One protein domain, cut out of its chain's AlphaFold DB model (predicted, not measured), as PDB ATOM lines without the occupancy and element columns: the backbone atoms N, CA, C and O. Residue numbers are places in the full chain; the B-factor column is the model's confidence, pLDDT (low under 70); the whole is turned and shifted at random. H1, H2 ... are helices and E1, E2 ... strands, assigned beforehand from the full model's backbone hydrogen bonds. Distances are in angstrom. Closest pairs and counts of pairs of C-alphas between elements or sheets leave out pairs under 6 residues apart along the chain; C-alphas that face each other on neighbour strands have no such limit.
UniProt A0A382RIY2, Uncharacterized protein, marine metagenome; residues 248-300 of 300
ATOM      1  N   PRO A 248      -4.906 -15.612  18.509       93.81
ATOM      2  CA  PRO A 248      -4.635 -16.595  17.465       93.81
ATOM      3  C   PRO A 248      -3.728 -17.728  17.968       93.81
ATOM      4  O   PRO A 248      -2.865 -17.513  18.819       93.81
ATOM      5  N   LEU A 249      -3.847 -18.918  17.369       93.12
ATOM      6  CA  LEU A 249      -3.092 -20.116  17.768       93.12
ATOM      7  C   LEU A 249      -1.567 -19.907  17.824       93.12
ATOM      8  O   LEU A 249      -0.919 -20.374  18.756       93.12
ATOM      9  N   GLY A 250      -0.993 -19.186  16.853       93.50
ATOM     10  CA  GLY A 250       0.442 -18.875  16.851       93.50
ATOM     11  C   GLY A 250       0.859 -18.024  18.055       93.50
ATOM     12  O   GLY A 250       1.833 -18.340  18.729       93.50
ATOM     13  N   SER A 251       0.065 -17.006  18.395       95.38
ATOM     14  CA  SER A 251       0.314 -16.139  19.552       95.38
ATOM     15  C   SER A 251       0.135 -16.867  20.888       95.38
ATOM     16  O   SER A 251       0.856 -16.578  21.841       95.38
ATOM     17  N   LEU A 252      -0.784 -17.841  20.959       94.62
ATOM     18  CA  LEU A 252      -0.917 -18.734  22.118       94.62
ATOM     19  C   LEU A 252       0.359 -19.550  22.342       94.62
ATOM     20  O   LEU A 252       0.857 -19.618  23.465       94.62
ATOM     21  N   ALA A 253       0.905 -20.131  21.273       95.25
ATOM     22  CA  ALA A 253       2.143 -20.901  21.333       95.25
ATOM     23  C   ALA A 253       3.335 -20.030  21.770       95.25
ATOM     24  O   ALA A 253       4.084 -20.409  22.671       95.25
ATOM     25  N   GLU A 254       3.476 -18.834  21.193       94.50
ATOM     26  CA  GLU A 254       4.518 -17.873  21.580       94.50
ATOM     27  C   GLU A 254       4.398 -17.457  23.050       94.50
ATOM     28  O   GLU A 254       5.396 -17.428  23.772       94.50
ATOM     29  N   THR A 255       3.174 -17.195  23.516       95.00
ATOM     30  CA  THR A 255       2.905 -16.800  24.903       95.00
ATOM     31  C   THR A 255       3.248 -17.934  25.870       95.00
ATOM     32  O   THR A 255       3.920 -17.692  26.871       95.00
ATOM     33  N   ALA A 256       2.872 -19.180  25.559       94.19
ATOM     34  CA  ALA A 256       3.247 -20.344  26.362       94.19
ATOM     35  C   ALA A 256       4.777 -20.489  26.480       94.19
ATOM     36  O   ALA A 256       5.296 -20.655  27.584       94.19
ATOM     37  N   GLY A 257       5.511 -20.348  25.369       93.88
ATOM     38  CA  GLY A 257       6.976 -20.370  25.379       93.88
ATOM     39  C   GLY A 257       7.592 -19.223  26.191       93.88
ATOM     40  O   GLY A 257       8.539 -19.441  26.949       93.88
ATOM     41  N   ALA A 258       7.032 -18.015  26.087       93.75
ATOM     42  CA  ALA A 258       7.490 -16.845  26.834       93.75
ATOM     43  C   ALA A 258       7.293 -16.995  28.352       93.75
ATOM     44  O   ALA A 258       8.180 -16.610  29.114       93.75
ATOM     45  N   LEU A 259       6.179 -17.587  28.801       93.69
ATOM     46  CA  LEU A 259       5.934 -17.873  30.221       93.69
ATOM     47  C   LEU A 259       7.021 -18.786  30.809       93.69
ATOM     48  O   LEU A 259       7.584 -18.475  31.859       93.69
ATOM     49  N   ILE A 260       7.375 -19.862  30.100       92.81
ATOM     50  CA  ILE A 260       8.453 -20.774  30.518       92.81
ATOM     51  C   ILE A 260       9.816 -20.069  30.493       92.81
ATOM     52  O   ILE A 260      10.617 -20.227  31.414       92.81
ATOM     53  N   ALA A 261      10.083 -19.246  29.475       91.50
ATOM     54  CA  ALA A 261      11.329 -18.489  29.389       91.50
ATOM     55  C   ALA A 261      11.495 -17.508  30.561       91.50
ATOM     56  O   ALA A 261      12.588 -17.397  31.116       91.50
ATOM     57  N   MET A 262      10.418 -16.831  30.970       91.94
ATOM     58  CA  MET A 262      10.432 -15.939  32.134       91.94
ATOM     59  C   MET A 262      10.662 -16.695  33.443       91.94
ATOM     60  O   MET A 262      11.443 -16.229  34.270       91.94
ATOM     61  N   GLN A 263      10.033 -17.862  33.619       91.56
ATOM     62  CA  GLN A 263      10.271 -18.732  34.774       91.56
ATOM     63  C   GLN A 263      11.752 -19.124  34.870       91.56
ATOM     64  O   GLN A 263      12.374 -18.919  35.911       91.56
ATOM     65  N   ASN A 264      12.340 -19.615  33.775       90.56
ATOM     66  CA  ASN A 264      13.750 -20.014  33.741       90.56
ATOM     67  C   ASN A 264      14.685 -18.832  34.031       90.56
ATOM     68  O   ASN A 264      15.571 -18.942  34.875       90.56
ATOM     69  N   LEU A 265      14.444 -17.679  33.402       90.44
ATOM     70  CA  LEU A 265      15.237 -16.470  33.632       90.44
ATOM     71  C   LEU A 265      15.197 -16.025  35.100       90.44
ATOM     72  O   LEU A 265      16.213 -15.627  35.665       90.44
ATOM     73  N   ALA A 266      14.023 -16.071  35.727       90.50
ATOM     74  CA  ALA A 266      13.874 -15.690  37.123       90.50
ATOM     75  C   ALA A 266      14.616 -16.647  38.069       90.50
ATOM     76  O   ALA A 266      15.219 -16.183  39.039       90.50
ATOM     77  N   LEU A 267      14.610 -17.952  37.782       88.81
ATOM     78  CA  LEU A 267      15.386 -18.943  38.532       88.81
ATOM     79  C   LEU A 267      16.891 -18.698  38.385       88.81
ATOM     80  O   LEU A 267      17.589 -18.632  39.398       88.81
ATOM     81  N   ASP A 268      17.363 -18.449  37.161       87.81
ATOM     82  CA  ASP A 268      18.767 -18.133  36.876       87.81
ATOM     83  C   ASP A 268      19.233 -16.889  37.648       87.81
ATOM     84  O   ASP A 268      20.265 -16.918  38.322       87.81
ATOM     85  N   ILE A 269      18.447 -15.804  37.619       92.31
ATOM     86  CA  ILE A 269      18.750 -14.562  38.355       92.31
ATOM     87  C   ILE A 269      18.800 -14.809  39.869       92.31
ATOM     88  O   ILE A 269      19.622 -14.214  40.567       92.31
ATOM     89  N   ARG A 270      17.929 -15.681  40.391       89.69
ATOM     90  CA  ARG A 270      17.871 -16.035  41.818       89.69
ATOM     91  C   ARG A 270      18.914 -17.084  42.224       89.69
ATOM     92  O   ARG A 270      18.968 -17.436  43.401       89.69
ATOM     93  N   GLY A 271      19.725 -17.589  41.291       87.06
ATOM     94  CA  GLY A 271      20.684 -18.665  41.549       87.06
ATOM     95  C   GLY A 271      20.019 -19.985  41.951       87.06
ATOM     96  O   GLY A 271      20.615 -20.777  42.680       87.06
ATOM     97  N   GLN A 272      18.774 -20.204  41.524       86.00
ATOM     98  CA  GLN A 272      18.008 -21.414  41.805       86.00
ATOM     99  C   GLN A 272      18.123 -22.388  40.634       86.00
ATOM    100  O   GLN A 272      18.077 -21.993  39.473       86.00
ATOM    101  N   LEU A 273      18.257 -23.678  40.941       80.25
ATOM    102  CA  LEU A 273      18.273 -24.724  39.923       80.25
ATOM    103  C   LEU A 273      16.839 -24.997  39.440       80.25
ATOM    104  O   LEU A 273      15.970 -25.291  40.271       80.25
ATOM    105  N   PRO A 274      16.575 -24.949  38.125       78.19
ATOM    106  CA  PRO A 274      15.282 -25.353  37.606       78.19
ATOM    107  C   PRO A 274      15.086 -26.865  37.768       78.19
ATOM    108  O   PRO A 274      16.012 -27.654  37.578       78.19
ATOM    109  N   THR A 275      13.869 -27.287  38.117       76.50
ATOM    110  CA  THR A 275      13.496 -28.714  38.176       76.50
ATOM    111  C   THR A 275      13.265 -29.297  36.787       76.50
ATOM    112  O   THR A 275      13.296 -30.515  36.618       76.50
ATOM    113  N   VAL A 276      13.062 -28.431  35.790       74.56
ATOM    114  CA  VAL A 276      12.944 -28.767  34.371       74.56
ATOM    115  C   VAL A 276      14.036 -28.035  33.592       74.56
ATOM    116  O   VAL A 276      14.115 -26.813  33.604       74.56
ATOM    117  N   GLY A 277      14.925 -28.784  32.945       69.00
ATOM    118  CA  GLY A 277      16.059 -28.228  32.204       69.00
ATOM    119  C   GLY A 277      15.931 -28.411  30.695       69.00
ATOM    120  O   GLY A 277      15.105 -29.177  30.206       69.00
ATOM    121  N   GLY A 278      16.821 -27.753  29.954       81.94
ATOM    122  CA  GLY A 278      16.949 -27.932  28.512       81.94
ATOM    123  C   GLY A 278      16.253 -26.846  27.701       81.94
ATOM    124  O   GLY A 278      16.121 -25.703  28.129       81.94
ATOM    125  N   ASN A 279      15.894 -27.194  26.470       86.00
ATOM    126  CA  ASN A 279      15.337 -26.241  25.519       86.00
ATOM    127  C   ASN A 279      13.824 -26.159  25.656       86.00
ATOM    128  O   ASN A 279      13.174 -27.152  25.968       86.00
ATOM    129  N   ILE A 280      13.281 -24.981  25.369       90.12
ATOM    130  CA  ILE A 280      11.838 -24.780  25.318       90.12
ATOM    131  C   ILE A 280      11.358 -25.235  23.942       90.12
ATOM    132  O   ILE A 280      11.572 -24.552  22.938       90.12
ATOM    133  N   ASP A 281      10.719 -26.397  23.920       93.38
ATOM    134  CA  ASP A 281       9.972 -26.870  22.767       93.38
ATOM    135  C   ASP A 281       8.498 -26.486  22.939       93.38
ATOM    136  O   ASP A 281       7.925 -26.593  24.023       93.38
ATOM    137  N   VAL A 282       7.882 -26.020  21.859       95.06
ATOM    138  CA  VAL A 282       6.505 -25.533  21.837       95.06
ATOM    139  C   VAL A 282       5.754 -26.270  20.744       95.06
ATOM    140  O   VAL A 282       6.188 -26.301  19.591       95.06
ATOM    141  N   GLY A 283       4.609 -26.841  21.100       94.88
ATOM    142  CA  GLY A 283       3.701 -27.501  20.172       94.88
ATOM    143  C   GLY A 283       2.270 -27.015  20.355       94.88
ATOM    144  O   GLY A 283       1.920 -26.414  21.368       94.88
ATOM    145  N   THR A 284       1.438 -27.288  19.360       95.25
ATOM    146  CA  THR A 284      -0.000 -27.027  19.383       95.25
ATOM    147  C   THR A 284      -0.751 -28.317  19.109       95.25
ATOM    148  O   THR A 284      -0.240 -29.200  18.427       95.25
ATOM    149  N   VAL A 285      -1.964 -28.437  19.644       93.69
ATOM    150  CA  VAL A 285      -2.881 -29.532  19.321       93.69
ATOM    151  C   VAL A 285      -4.213 -28.918  18.933       93.69
ATOM    152  O   VAL A 285      -4.784 -28.151  19.704       93.69
ATOM    153  N   THR A 286      -4.719 -29.258  17.751       92.44
ATOM    154  CA  THR A 286      -6.045 -28.825  17.283       92.44
ATOM    155  C   THR A 286      -6.880 -30.025  16.856       92.44
ATOM    156  O   THR A 286      -6.339 -31.060  16.471       92.44
ATOM    157  N   LEU A 287      -8.207 -29.880  16.876       89.94
ATOM    158  CA  LEU A 287      -9.113 -30.949  16.449       89.94
ATOM    159  C   LEU A 287      -8.935 -31.317  14.964       89.94
ATOM    160  O   LEU A 287      -9.096 -32.476  14.596       89.94
ATOM    161  N   SER A 288      -8.612 -30.342  14.106       89.81
ATOM    162  CA  SER A 288      -8.506 -30.534  12.654       89.81
ATOM    163  C   SER A 288      -7.131 -31.009  12.184       89.81
ATOM    164  O   SER A 288      -7.066 -31.775  11.225       89.81
ATOM    165  N   ALA A 289      -6.045 -30.555  12.819       90.88
ATOM    166  CA  ALA A 289      -4.676 -30.851  12.384       90.88
ATOM    167  C   ALA A 289      -3.921 -31.814  13.316       90.88
ATOM    168  O   ALA A 289      -2.857 -32.305  12.948       90.88
ATOM    169  N   GLY A 290      -4.457 -32.116  14.503       91.44
ATOM    170  CA  GLY A 290      -3.744 -32.895  15.510       91.44
ATOM    171  C   GLY A 290      -2.594 -32.102  16.133       91.44
ATOM    172  O   GLY A 290      -2.694 -30.882  16.277       91.44
ATOM    173  N   PHE A 291      -1.541 -32.811  16.547       93.38
ATOM    174  CA  PHE A 291      -0.342 -32.226  17.152       93.38
ATOM    175  C   PHE A 291       0.628 -31.696  16.087       93.38
ATOM    176  O   PHE A 291       0.951 -32.414  15.141       93.38
ATOM    177  N   ASP A 292       1.148 -30.486  16.293       93.44
ATOM    178  CA  ASP A 292       2.186 -29.878  15.461       93.44
ATOM    179  C   ASP A 292       3.224 -29.116  16.297       93.44
ATOM    180  O   ASP A 292       2.894 -28.489  17.306       93.44
ATOM    181  N   TRP A 293       4.483 -29.146  15.864       94.31
ATOM    182  CA  TRP A 293       5.581 -28.431  16.515       94.31
ATOM    183  C   TRP A 293       5.672 -27.000  15.984       94.31
ATOM    184  O   TRP A 293       5.894 -26.792  14.796       94.31
ATOM    185  N   VAL A 294       5.598 -26.016  16.878       91.25
ATOM    186  CA  VAL A 294       5.832 -24.595  16.563       91.25
ATOM    187  C   VAL A 294       7.316 -24.253  16.683       91.25
ATOM    188  O   VAL A 294       7.875 -23.558  15.842       91.25
ATOM    189  N   SER A 295       7.968 -24.781  17.718       87.50
ATOM    190  CA  SER A 295       9.408 -24.681  17.934       87.50
ATOM    191  C   SER A 295       9.894 -25.997  18.521       87.50
ATOM    192  O   SER A 295       9.364 -26.449  19.532       87.50
ATOM    193  N   HIS A 296      10.888 -26.626  17.898       84.38
ATOM    194  CA  HIS A 296      11.512 -27.830  18.436       84.38
ATOM    195  C   HIS A 296      12.978 -27.884  18.033       84.38
ATOM    196  O   HIS A 296      13.298 -27.841  16.843       84.38
ATOM    197  N   LYS A 297      13.886 -28.033  19.000       67.62
ATOM    198  CA  LYS A 297      15.328 -28.000  18.701       67.62
ATOM    199  C   LYS A 297      15.846 -29.216  17.909       67.62
ATOM    200  O   LYS A 297      16.998 -29.205  17.487       67.62
ATOM    201  N   GLY A 298      15.010 -30.233  17.671       57.03
ATOM    202  CA  GLY A 298      15.307 -31.389  16.813       57.03
ATOM    203  C   GLY A 298      14.953 -31.231  15.325       57.03
ATOM    204  O   GLY A 298      15.221 -32.147  14.551       57.03
ATOM    205  N   ARG A 299      14.365 -30.102  14.899       42.88
ATOM    206  CA  ARG A 299      14.137 -29.770  13.480       42.88
ATOM    207  C   ARG A 299      14.970 -28.544  13.090       42.88
ATOM    208  O   ARG A 299      14.591 -27.419  13.399       42.88
ATOM    209  N   SER A 300      16.101 -28.786  12.424       38.25
ATOM    210  CA  SER A 300      16.818 -27.812  11.585       38.25
ATOM    211  C   SER A 300      16.447 -28.016  10.124       38.25
ATOM    212  O   SER A 300      16.497 -29.201   9.714       38.25
TER     213      SER A 300
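What this domain is: This is residues 248 to 300 of the 300 residues of an uncharacterized protein of marine metagenome (UniProt A0A382RIY2). A two-stranded hairpin, E1 and E2, packs beside the first part of one long helix, H1, and a long loop folds back from the helix's far end. The printed part has 53 residues, with one named helix and two named strands in the order H1, E1, E2; the sheet E1 - E2 is antiparallel, the class mixed. The whole is loose, radius of gyration of the C-alphas 13.2 A, and spans 43 by 24 by 18 A.

How they stand to each other: Look first at the hairpin of E1, residues 282 to 286, and E2, residues 290 to 295, antiparallel at 156 degrees. N 284 and O 292, 2.8 A apart, are within hydrogen-bond range. In H1, residues 249 to 269, every O i to N i+4 pair is within that range. The closest C-alphas of H1 and E1 are those of Gly 257 and Val 282, 6.3 A apart.

Where its parts are: Find C-alpha 249 at (-3.092, -20.116, 17.768); H1 runs 30.5 A from there. E1 spans 13.8 A; E2 spans 15.7 A, ending at C-alpha 295, (9.408, -24.681, 17.934).

The domain as a whole: The printed part has no cut. The link H1 to E1 is long, 12 residues. Residues 277 and 297 to 300 are under pLDDT 70.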